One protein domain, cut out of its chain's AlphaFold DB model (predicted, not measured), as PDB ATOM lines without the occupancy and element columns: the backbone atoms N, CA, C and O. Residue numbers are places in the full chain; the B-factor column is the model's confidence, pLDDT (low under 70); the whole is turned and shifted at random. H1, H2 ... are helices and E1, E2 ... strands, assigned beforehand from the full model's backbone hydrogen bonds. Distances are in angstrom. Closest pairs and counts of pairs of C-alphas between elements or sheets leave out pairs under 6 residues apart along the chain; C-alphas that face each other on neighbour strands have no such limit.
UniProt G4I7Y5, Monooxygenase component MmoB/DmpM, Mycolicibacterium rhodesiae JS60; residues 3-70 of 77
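Overview. This is residues 3 to 70 of the 77 residues of the protein "Monooxygenase component MmoB/DmpM" of Mycolicibacterium rhodesiae JS60 (UniProt G4I7Y5). A small wall of three antiparallel strands, E3, E5 and E4, has the short helix H2 lying over one face, while the helix H1 leaves the end of E3 and only grazes the sheet. A separate two-strand hairpin, E1 and E2, sits off to the side and is joined to E3 by a tight link. The printed part has 68 residues with five named strands and two named helices, in the order E1, E2, E3, H1, H2, E4, E5, and the class is mixed, helices and strands. The whole is compact, with a radius of gyration of the C-alphas of 12.3 A, and rounded, spanning 29 by 29 by 25 A.

Along the chain. Begin with the sheet: find C-alpha 25 at (-43.276, 19.742, -42.018), where E3, residues 25 to 29, sets out on its 13.1 A. E5, residues 63 to 67, and E4, residues 56 to 60, each cover 13.2 A; E5 ends at C-alpha 67, at (-46.733, 18.492, -39.267). Helix H1 is residues 30 to 37, 10.0 A long, and H2 is residues 43 to 49, 10.2 A long. Look earlier for E1, residues 10 to 13, beginning at C-alpha 10, at (-32.268, 23.940, -37.945), and for E2, residues 18 to 21.

Arrangement. E5 is the inner strand, with E3 and E4 as edge strands. Between E3 and E5, antiparallel at 175 degrees, look for N 28 and O 64, 2.9 A apart and within hydrogen-bond range. E4 and E5 form a hairpin at 163 degrees; there N 58 and O 65 are 2.8 A apart. H2 is on the sheet, over E5, at a height over the sheet of 9.6 A, from a local plane fitted to 6 C-alphas, only just enough. It runs along the strands, at 25 degrees to E5 on the local plane; the closest C-alphas of H2 and E5, Val 43 and Gly 63, are 6.4 A apart. H1 is on the sheet too but only grazes it, with residues 30 to 33; the C-alphas of Met 30 and Gly 63 are 5.6 A apart. H1 and H2 are close but not clearly touching, at a steep tilt of 59 degrees, the same way; their closest C-alphas, Met 30 and Val 43, are 6.4 A apart. E3, H1, H2 and E4 make a split strand-helix-strand unit, two strands running the same way with E5 between them, and its crossover is right-handed. In the hairpin of E1 and E2, antiparallel at 164 degrees, N 10 and O 21 are 2.8 A apart. E2 and E3 meet only through their link, and E1 is apart from E3. In H1 every O i to N i+4 pair is within hydrogen-bond range; in H2, 2 of 3 are.

Size, cuts and confidence. The two C-alphas farthest apart are those of Gly 38 and Ile 70, at 34.6 A. The printed part, residues 3 to 70, has no cut. No link is long; the one from H2 to E4 is short, and the others are tight. The mean pLDDT of the printed part is 93.9, and no printed residue is under 70.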
ATOM      1  N   ALA A   3     -27.951  19.862 -45.917       74.50
ATOM      2  CA  ALA A   3     -28.068  21.314 -45.755       74.50
ATOM      3  C   ALA A   3     -28.401  22.081 -47.055       74.50
ATOM      4  O   ALA A   3     -28.932  23.182 -46.993       74.50
ATOM      5  N   GLU A   4     -28.108  21.515 -48.231       82.06
ATOM      6  CA  GLU A   4     -28.464  22.113 -49.529       82.06
ATOM      7  C   GLU A   4     -29.905  21.778 -49.934       82.06
ATOM      8  O   GLU A   4     -30.542  22.551 -50.642       82.06
ATOM      9  N   LEU A   5     -30.416  20.621 -49.498       82.75
ATOM     10  CA  LEU A   5     -31.764  20.146 -49.823       82.75
ATOM     11  C   LEU A   5     -32.822  20.734 -48.887       82.75
ATOM     12  O   LEU A   5     -33.962  20.936 -49.296       82.75
ATOM     13  N   VAL A   6     -32.442  20.987 -47.633       86.56
ATOM     14  CA  VAL A   6     -33.338  21.475 -46.580       86.56
ATOM     15  C   VAL A   6     -32.678  22.650 -45.847       86.56
ATOM     16  O   VAL A   6     -32.321  22.529 -44.674       86.56
ATOM     17  N   PRO A   7     -32.439  23.781 -46.538       88.94
ATOM     18  CA  PRO A   7     -31.686  24.909 -45.984       88.94
ATOM     19  C   PRO A   7     -32.416  25.625 -44.837       88.94
ATOM     20  O   PRO A   7     -31.800  26.372 -44.082       88.94
ATOM     21  N   ASP A   8     -33.723  25.404 -44.715       91.81
ATOM     22  CA  ASP A   8     -34.595  25.926 -43.666       91.81
ATOM     23  C   ASP A   8     -34.630  25.041 -42.408       91.81
ATOM     24  O   ASP A   8     -35.179  25.448 -41.384       91.81
ATOM     25  N   ALA A   9     -34.035  23.844 -42.450       92.56
ATOM     26  CA  ALA A   9     -33.923  23.005 -41.268       92.56
ATOM     27  C   ALA A   9     -32.844  23.533 -40.313       92.56
ATOM     28  O   ALA A   9     -31.698  23.780 -40.693       92.56
ATOM     29  N   LYS A  10     -33.192  23.620 -39.030       94.62
ATOM     30  CA  LYS A  10     -32.268  23.940 -37.945       94.62
ATOM     31  C   LYS A  10     -31.968  22.684 -37.138       94.62
ATOM     32  O   LYS A  10     -32.875  22.041 -36.614       94.62
ATOM     33  N   ILE A  11     -30.682  22.370 -36.995       94.38
ATOM     34  CA  ILE A  11     -30.197  21.248 -36.187       94.38
ATOM     35  C   ILE A  11     -29.442  21.818 -34.986       94.38
ATOM     36  O   ILE A  11     -28.525  22.618 -35.154       94.38
ATOM     37  N   THR A  12     -29.841  21.424 -33.778       96.12
ATOM     38  CA  THR A  12     -29.150  21.782 -32.530       96.12
ATOM     39  C   THR A  12     -28.628  20.521 -31.856       96.12
ATOM     40  O   THR A  12     -29.401  19.604 -31.573       96.12
ATOM     41  N   ASP A  13     -27.327  20.495 -31.588       96.62
ATOM     42  CA  ASP A  13     -26.677  19.462 -30.787       96.62
ATOM     43  C   ASP A  13     -26.912  19.751 -29.294       96.62
ATOM     44  O   ASP A  13     -26.664  20.867 -28.835       96.62
ATOM     45  N   ASN A  14     -27.465  18.779 -28.567       96.50
ATOM     46  CA  ASN A  14     -27.684  18.843 -27.119       96.50
ATOM     47  C   ASN A  14     -26.908  17.719 -26.404       96.50
ATOM     48  O   ASN A  14     -27.375  17.190 -25.392       96.50
ATOM     49  N   ASP A  15     -25.760  17.325 -26.964       95.75
ATOM     50  CA  ASP A  15     -24.841  16.255 -26.558       95.75
ATOM     51  C   ASP A  15     -25.426  14.840 -26.670       95.75
ATOM     52  O   ASP A  15     -24.894  13.974 -27.363       95.75
ATOM     53  N   VAL A  16     -26.533  14.578 -25.974       95.38
ATOM     54  CA  VAL A  16     -27.144  13.240 -25.869       95.38
ATOM     55  C   VAL A  16     -28.323  13.039 -26.820       95.38
ATOM     56  O   VAL A  16     -28.829  11.925 -26.950       95.38
ATOM     57  N   PHE A  17     -28.767  14.103 -27.491       95.94
ATOM     58  CA  PHE A  17     -29.770  14.054 -28.551       95.94
ATOM     59  C   PHE A  17     -29.594  15.219 -29.531       95.94
ATOM     60  O   PHE A  17     -29.024  16.260 -29.203       95.94
ATOM     61  N   PHE A  18     -30.167  15.065 -30.724       95.94
ATOM     62  CA  PHE A  18     -30.289  16.146 -31.695       95.94
ATOM     63  C   PHE A  18     -31.708  16.702 -31.691       95.94
ATOM     64  O   PHE A  18     -32.683  15.950 -31.747       95.94
ATOM     65  N   LYS A  19     -31.827  18.029 -31.671       96.12
ATOM     66  CA  LYS A  19     -33.089  18.724 -31.932       96.12
ATOM     67  C   LYS A  19     -33.121  19.139 -33.397       96.12
ATOM     68  O   LYS A  19     -32.213  19.836 -33.850       96.12
ATOM     69  N   ILE A  20     -34.160  18.728 -34.115       95.56
ATOM     70  CA  ILE A  20     -34.370  19.060 -35.527       95.56
ATOM     71  C   ILE A  20     -35.657  19.875 -35.626       95.56
ATOM     72  O   ILE A  20     -36.705  19.437 -35.158       95.56
ATOM     73  N   GLU A  21     -35.569  21.063 -36.213       95.62
ATOM     74  CA  GLU A  21     -36.683  22.000 -36.366       95.62
ATOM     75  C   GLU A  21     -36.790  22.447 -37.820       95.62
ATOM     76  O   GLU A  21     -35.774  22.615 -38.497       95.62
ATOM     77  N   ARG A  22     -38.019  22.642 -38.297       94.38
ATOM     78  CA  ARG A  22     -38.322  23.163 -39.630       94.38
ATOM     79  C   ARG A  22     -39.743  23.722 -39.648       94.38
ATOM     80  O   ARG A  22     -40.600  23.220 -38.918       94.38
ATOM     81  N   ASP A  23     -39.995  24.703 -40.504       92.31
ATOM     82  CA  ASP A  23     -41.337  25.236 -40.715       92.31
ATOM     83  C   ASP A  23     -42.220  24.257 -41.506       92.31
ATOM     84  O   ASP A  23     -41.789  23.600 -42.457       92.31
ATOM     85  N   GLY A  24     -43.491  24.158 -41.111       92.50
ATOM     86  CA  GLY A  24     -44.513  23.367 -41.798       92.50
ATOM     87  C   GLY A  24     -44.422  21.860 -41.551       92.50
ATOM     88  O   GLY A  24     -45.336  21.280 -40.961       92.50
ATOM     89  N   MET A  25     -43.357  21.206 -42.027       93.62
ATOM     90  CA  MET A  25     -43.276  19.742 -42.018       93.62
ATOM     91  C   MET A  25     -41.846  19.185 -42.018       93.62
ATOM     92  O   MET A  25     -41.010  19.544 -42.855       93.62
ATOM     93  N   LEU A  26     -41.612  18.187 -41.163       95.25
ATOM     94  CA  LEU A  26     -40.492  17.248 -41.272       95.25
ATOM     95  C   LEU A  26     -40.964  15.946 -41.928       95.25
ATOM     96  O   LEU A  26     -42.034  15.448 -41.587       95.25
ATOM     97  N   SER A  27     -40.163  15.387 -42.837       94.81
ATOM     98  CA  SER A  27     -40.418  14.086 -43.463       94.81
ATOM     99  C   SER A  27     -39.150  13.240 -43.459       94.81
ATOM    100  O   SER A  27     -38.064  13.743 -43.753       94.81
ATOM    101  N   PHE A  28     -39.300  11.968 -43.105       95.38
ATOM    102  CA  PHE A  28     -38.222  10.994 -43.016       95.38
ATOM    103  C   PHE A  28     -38.601   9.757 -43.832       95.38
ATOM    104  O   PHE A  28     -39.548   9.053 -43.478       95.38
ATOM    105  N   ASP A  29     -37.852   9.492 -44.904       95.75
ATOM    106  CA  ASP A  29     -38.011   8.319 -45.767       95.75
ATOM    107  C   ASP A  29     -37.073   7.196 -45.302       95.75
ATOM    108  O   ASP A  29     -35.848   7.345 -45.284       95.75
ATOM    109  N   MET A  30     -37.648   6.067 -44.899       97.06
ATOM    110  CA  MET A  30     -36.878   4.941 -44.378       97.06
ATOM    111  C   MET A  30     -36.132   4.177 -45.472       97.06
ATOM    112  O   MET A  30     -35.091   3.600 -45.176       97.06
ATOM    113  N   VAL A  31     -36.607   4.195 -46.722       96.75
ATOM    114  CA  VAL A  31     -35.896   3.585 -47.857       96.75
ATOM    115  C   VAL A  31     -34.606   4.357 -48.105       96.75
ATOM    116  O   VAL A  31     -33.525   3.770 -48.098       96.75
ATOM    117  N   GLU A  32     -34.698   5.685 -48.205       94.75
ATOM    118  CA  GLU A  32     -33.518   6.533 -48.404       94.75
ATOM    119  C   GLU A  32     -32.532   6.428 -47.227       94.75
ATOM    120  O   GLU A  32     -31.316   6.349 -47.422       94.75
ATOM    121  N   LEU A  33     -33.037   6.412 -45.990       94.38
ATOM    122  CA  LEU A  33     -32.194   6.274 -44.802       94.38
ATOM    123  C   LEU A  33     -31.541   4.892 -44.709       94.38
ATOM    124  O   LEU A  33     -30.361   4.813 -44.372       94.38
ATOM    125  N   SER A  34     -32.271   3.824 -45.030       96.75
ATOM    126  CA  SER A  34     -31.745   2.455 -45.083       96.75
ATOM    127  C   SER A  34     -30.594   2.349 -46.088       96.75
ATOM    128  O   SER A  34     -29.528   1.825 -45.753       96.75
ATOM    129  N   ASP A  35     -30.762   2.919 -47.284       97.00
ATOM    130  CA  ASP A  35     -29.725   2.938 -48.322       97.00
ATOM    131  C   ASP A  35     -28.480   3.711 -47.866       97.00
ATOM    132  O   ASP A  35     -27.354   3.235 -48.022       97.00
ATOM    133  N   ARG A  36     -28.666   4.875 -47.229       94.06
ATOM    134  CA  ARG A  36     -27.561   5.690 -46.690       94.06
ATOM    135  C   ARG A  36     -26.831   5.019 -45.529       94.06
ATOM    136  O   ARG A  36     -25.624   5.206 -45.386       94.06
ATOM    137  N   LEU A  37     -27.544   4.270 -44.691       95.12
ATOM    138  CA  LEU A  37     -26.971   3.537 -43.561       95.12
ATOM    139  C   LEU A  37     -26.305   2.219 -43.985       95.12
ATOM    140  O   LEU A  37     -25.541   1.658 -43.198       95.12
ATOM    141  N   GLY A  38     -26.595   1.713 -45.190       97.25
ATOM    142  CA  GLY A  38     -26.091   0.430 -45.686       97.25
ATOM    143  C   GLY A  38     -26.638  -0.783 -44.925       97.25
ATOM    144  O   GLY A  38     -26.010  -1.843 -44.920       97.25
ATOM    145  N   LYS A  39     -27.775  -0.634 -44.237       96.75
ATOM    146  CA  LYS A  39     -28.429  -1.695 -43.458       96.75
ATOM    147  C   LYS A  39     -29.943  -1.468 -43.407       96.75
ATOM    148  O   LYS A  39     -30.352  -0.309 -43.456       96.75
ATOM    149  N   PRO A  40     -30.753  -2.532 -43.225       96.88
ATOM    150  CA  PRO A  40     -32.191  -2.385 -43.046       96.88
ATOM    151  C   PRO A  40     -32.507  -1.404 -41.919       96.88
ATOM    152  O   PRO A  40     -31.972  -1.526 -40.813       96.88
ATOM    153  N   TYR A  41     -33.367  -0.438 -42.219       96.94
ATOM    154  CA  TYR A  41     -33.837   0.545 -41.259       96.94
ATOM    155  C   TYR A  41     -35.318   0.808 -41.499       96.94
ATOM    156  O   TYR A  41     -35.714   1.267 -42.568       96.94
ATOM    157  N   THR A  42     -36.147   0.439 -40.530       96.81
ATOM    158  CA  THR A  42     -37.604   0.509 -40.634       96.81
ATOM    159  C   THR A  42     -38.162   1.700 -39.866       96.81
ATOM    160  O   THR A  42     -37.503   2.310 -39.024       96.81
ATOM    161  N   VAL A  43     -39.442   1.983 -40.101       97.38
ATOM    162  CA  VAL A  43     -40.206   2.967 -39.325       97.38
ATOM    163  C   VAL A  43     -40.165   2.648 -37.827       97.38
ATOM    164  O   VAL A  43     -40.036   3.554 -37.008       97.38
ATOM    165  N   HIS A  44     -40.225   1.369 -37.449       95.81
ATOM    166  CA  HIS A  44     -40.152   0.962 -36.047       95.81
ATOM    167  C   HIS A  44     -38.772   1.235 -35.441       95.81
ATOM    168  O   HIS A  44     -38.702   1.741 -34.322       95.81
ATOM    169  N   ASP A  45     -37.692   0.988 -36.186       95.81
ATOM    170  CA  ASP A  45     -36.328   1.290 -35.729       95.81
ATOM    171  C   ASP A  45     -36.136   2.794 -35.494       95.81
ATOM    172  O   ASP A  45     -35.523   3.206 -34.504       95.81
ATOM    173  N   PHE A  46     -36.710   3.627 -36.368       95.81
ATOM    174  CA  PHE A  46     -36.711   5.076 -36.192       95.81
ATOM    175  C   PHE A  46     -37.484   5.496 -34.938       95.81
ATOM    176  O   PHE A  46     -36.964   6.259 -34.124       95.81
ATOM    177  N   LEU A  47     -38.702   4.981 -34.745       95.81
ATOM    178  CA  LEU A  47     -39.553   5.337 -33.603       95.81
ATOM    179  C   LEU A  47     -38.963   4.902 -32.253       95.81
ATOM    180  O   LEU A  47     -39.215   5.570 -31.256       95.81
ATOM    181  N   VAL A  48     -38.148   3.841 -32.213       95.56
ATOM    182  CA  VAL A  48     -37.403   3.442 -31.003       95.56
ATOM    183  C   VAL A  48     -36.378   4.504 -30.586       95.56
ATOM    184  O   VAL A  48     -36.138   4.687 -29.394       95.56
ATOM    185  N   ASN A  49     -35.782   5.214 -31.547       93.25
ATOM    186  CA  ASN A  49     -34.751   6.226 -31.289       93.25
ATOM    187  C   ASN A  49     -35.310   7.657 -31.210       93.25
ATOM    188  O   ASN A  49     -34.631   8.563 -30.728       93.25
ATOM    189  N   MET A  50     -36.541   7.882 -31.666       95.06
ATOM    190  CA  MET A  50     -37.185   9.189 -31.616       95.06
ATOM    191  C   MET A  50     -37.648   9.507 -30.189       95.06
ATOM    192  O   MET A  50     -38.677   9.023 -29.725       95.06
ATOM    193  N   THR A  51     -36.899  10.363 -29.495       93.62
ATOM    194  CA  THR A  51     -37.164  10.696 -28.087       93.62
ATOM    195  C   THR A  51     -38.450  11.505 -27.884       93.62
ATOM    196  O   THR A  51     -39.165  11.297 -26.907       93.62
ATOM    197  N   SER A  52     -38.738  12.463 -28.769       95.56
ATOM    198  CA  SER A  52     -39.908  13.345 -28.674       95.56
ATOM    199  C   SER A  52     -40.177  14.054 -30.004       95.56
ATOM    200  O   SER A  52     -39.302  14.099 -30.870       95.56
ATOM    201  N   TYR A  53     -41.371  14.632 -30.156       95.44
ATOM    202  CA  TYR A  53     -41.737  15.482 -31.288       95.44
ATOM    203  C   TYR A  53     -42.717  16.587 -30.866       95.44
ATOM    204  O   TYR A  53     -43.537  16.400 -29.966       95.44
ATOM    205  N   TYR A  54     -42.665  17.723 -31.568       93.56
ATOM    206  CA  TYR A  54     -43.651  18.801 -31.475       93.56
ATOM    207  C   TYR A  54     -44.416  18.889 -32.798       93.56
ATOM    208  O   TYR A  54     -43.821  19.168 -33.834       93.56
ATOM    209  N   GLY A  55     -45.724  18.625 -32.764       92.62
ATOM    210  CA  GLY A  55     -46.585  18.616 -33.948       92.62
ATOM    211  C   GLY A  55     -47.505  17.399 -34.003       92.62
ATOM    212  O   GLY A  55     -47.765  16.737 -32.993       92.62
ATOM    213  N   ARG A  56     -48.016  17.097 -35.196       92.62
ATOM    214  CA  ARG A  56     -48.846  15.923 -35.484       92.62
ATOM    215  C   ARG A  56     -48.057  14.931 -36.323       92.62
ATOM    216  O   ARG A  56     -47.705  15.223 -37.461       92.62
ATOM    217  N   ILE A  57     -47.792  13.765 -35.742       94.12
ATOM    218  CA  ILE A  57     -47.081  12.691 -36.426       94.12
ATOM    219  C   ILE A  57     -48.038  11.866 -37.291       94.12
ATOM    220  O   ILE A  57     -49.129  11.498 -36.851       94.12
ATOM    221  N   VAL A  58     -47.611  11.556 -38.510       94.31
ATOM    222  CA  VAL A  58     -48.252  10.599 -39.410       94.31
ATOM    223  C   VAL A  58     -47.239   9.509 -39.719       94.31
ATOM    224  O   VAL A  58     -46.145   9.782 -40.210       94.31
ATOM    225  N   VAL A  59     -47.619   8.268 -39.431       95.06
ATOM    226  CA  VAL A  59     -46.794   7.088 -39.686       95.06
ATOM    227  C   VAL A  59     -47.341   6.371 -40.918       95.06
ATOM    228  O   VAL A  59     -48.529   6.055 -40.976       95.06
ATOM    229  N   LYS A  60     -46.476   6.149 -41.906       94.06
ATOM    230  CA  LYS A  60     -46.741   5.418 -43.155       94.06
ATOM    231  C   LYS A  60     -45.837   4.182 -43.197       94.06
ATOM    232  O   LYS A  60     -44.892   4.105 -42.421       94.06
ATOM    233  N   ASP A  61     -46.067   3.259 -44.127       92.62
ATOM    234  CA  ASP A  61     -45.304   1.996 -44.203       92.62
ATOM    235  C   ASP A  61     -43.779   2.198 -44.303       92.62
ATOM    236  O   ASP A  61     -43.001   1.457 -43.701       92.62
ATOM    237  N   HIS A  62     -43.345   3.232 -45.030       94.62
ATOM    238  CA  HIS A  62     -41.929   3.523 -45.278       94.62
ATOM    239  C   HIS A  62     -41.521   4.953 -44.915       94.62
ATOM    240  O   HIS A  62     -40.448   5.405 -45.309       94.62
ATOM    241  N   GLY A  63     -42.347   5.682 -44.163       96.81
ATOM    242  CA  GLY A  63     -42.038   7.072 -43.854       96.81
ATOM    243  C   GLY A  63     -42.761   7.630 -42.643       96.81
ATOM    244  O   GLY A  63     -43.810   7.138 -42.226       96.81
ATOM    245  N   ILE A  64     -42.173   8.684 -42.090       96.75
ATOM    246  CA  ILE A  64     -42.718   9.441 -40.966       96.75
ATOM    247  C   ILE A  64     -42.801  10.904 -41.374       96.75
ATOM    248  O   ILE A  64     -41.832  11.459 -41.887       96.75
ATOM    249  N   GLU A  65     -43.937  11.533 -41.097       95.88
ATOM    250  CA  GLU A  65     -44.123  12.975 -41.247       95.88
ATOM    251  C   GLU A  65     -44.515  13.599 -39.911       95.88
ATOM    252  O   GLU A  65     -45.299  13.018 -39.161       95.88
ATOM    253  N   ILE A  66     -43.999  14.790 -39.618       95.56
ATOM    254  CA  ILE A  66     -44.377  15.591 -38.450       95.56
ATOM    255  C   ILE A  66     -44.819  16.956 -38.963       95.56
ATOM    256  O   ILE A  66     -44.007  17.707 -39.502       95.56
ATOM    257  N   HIS A  67     -46.103  17.258 -38.796       94.75
ATOM    258  CA  HIS A  67     -46.733  18.492 -39.267       94.75
ATOM    259  C   HIS A  67     -46.874  19.492 -38.119       94.75
ATOM    260  O   HIS A  67     -47.309  19.118 -37.026       94.75
ATOM    261  N   SER A  68     -46.554  20.767 -38.358       92.44
ATOM    262  CA  SER A  68     -46.818  21.844 -37.389       92.44
ATOM    263  C   SER A  68     -48.318  22.096 -37.210       92.44
ATOM    264  O   SER A  68     -48.759  22.578 -36.170       92.44
ATOM    265  N   GLU A  69     -49.100  21.726 -38.220       87.31
ATOM    266  CA  GLU A  69     -50.528  21.972 -38.327       87.31
ATOM    267  C   GLU A  69     -51.378  20.709 -38.127       87.31
ATOM    268  O   GLU A  69     -50.946  19.583 -38.378       87.31
ATOM    269  N   ILE A  70     -52.633  20.893 -37.700       78.69
ATOM    270  CA  ILE A  70     -53.621  19.805 -37.644       78.69
ATOM    271  C   ILE A  70     -54.118  19.491 -39.060       78.69
ATOM    272  O   ILE A  70     -54.651  20.366 -39.742       78.69
TER     273      ILE A  70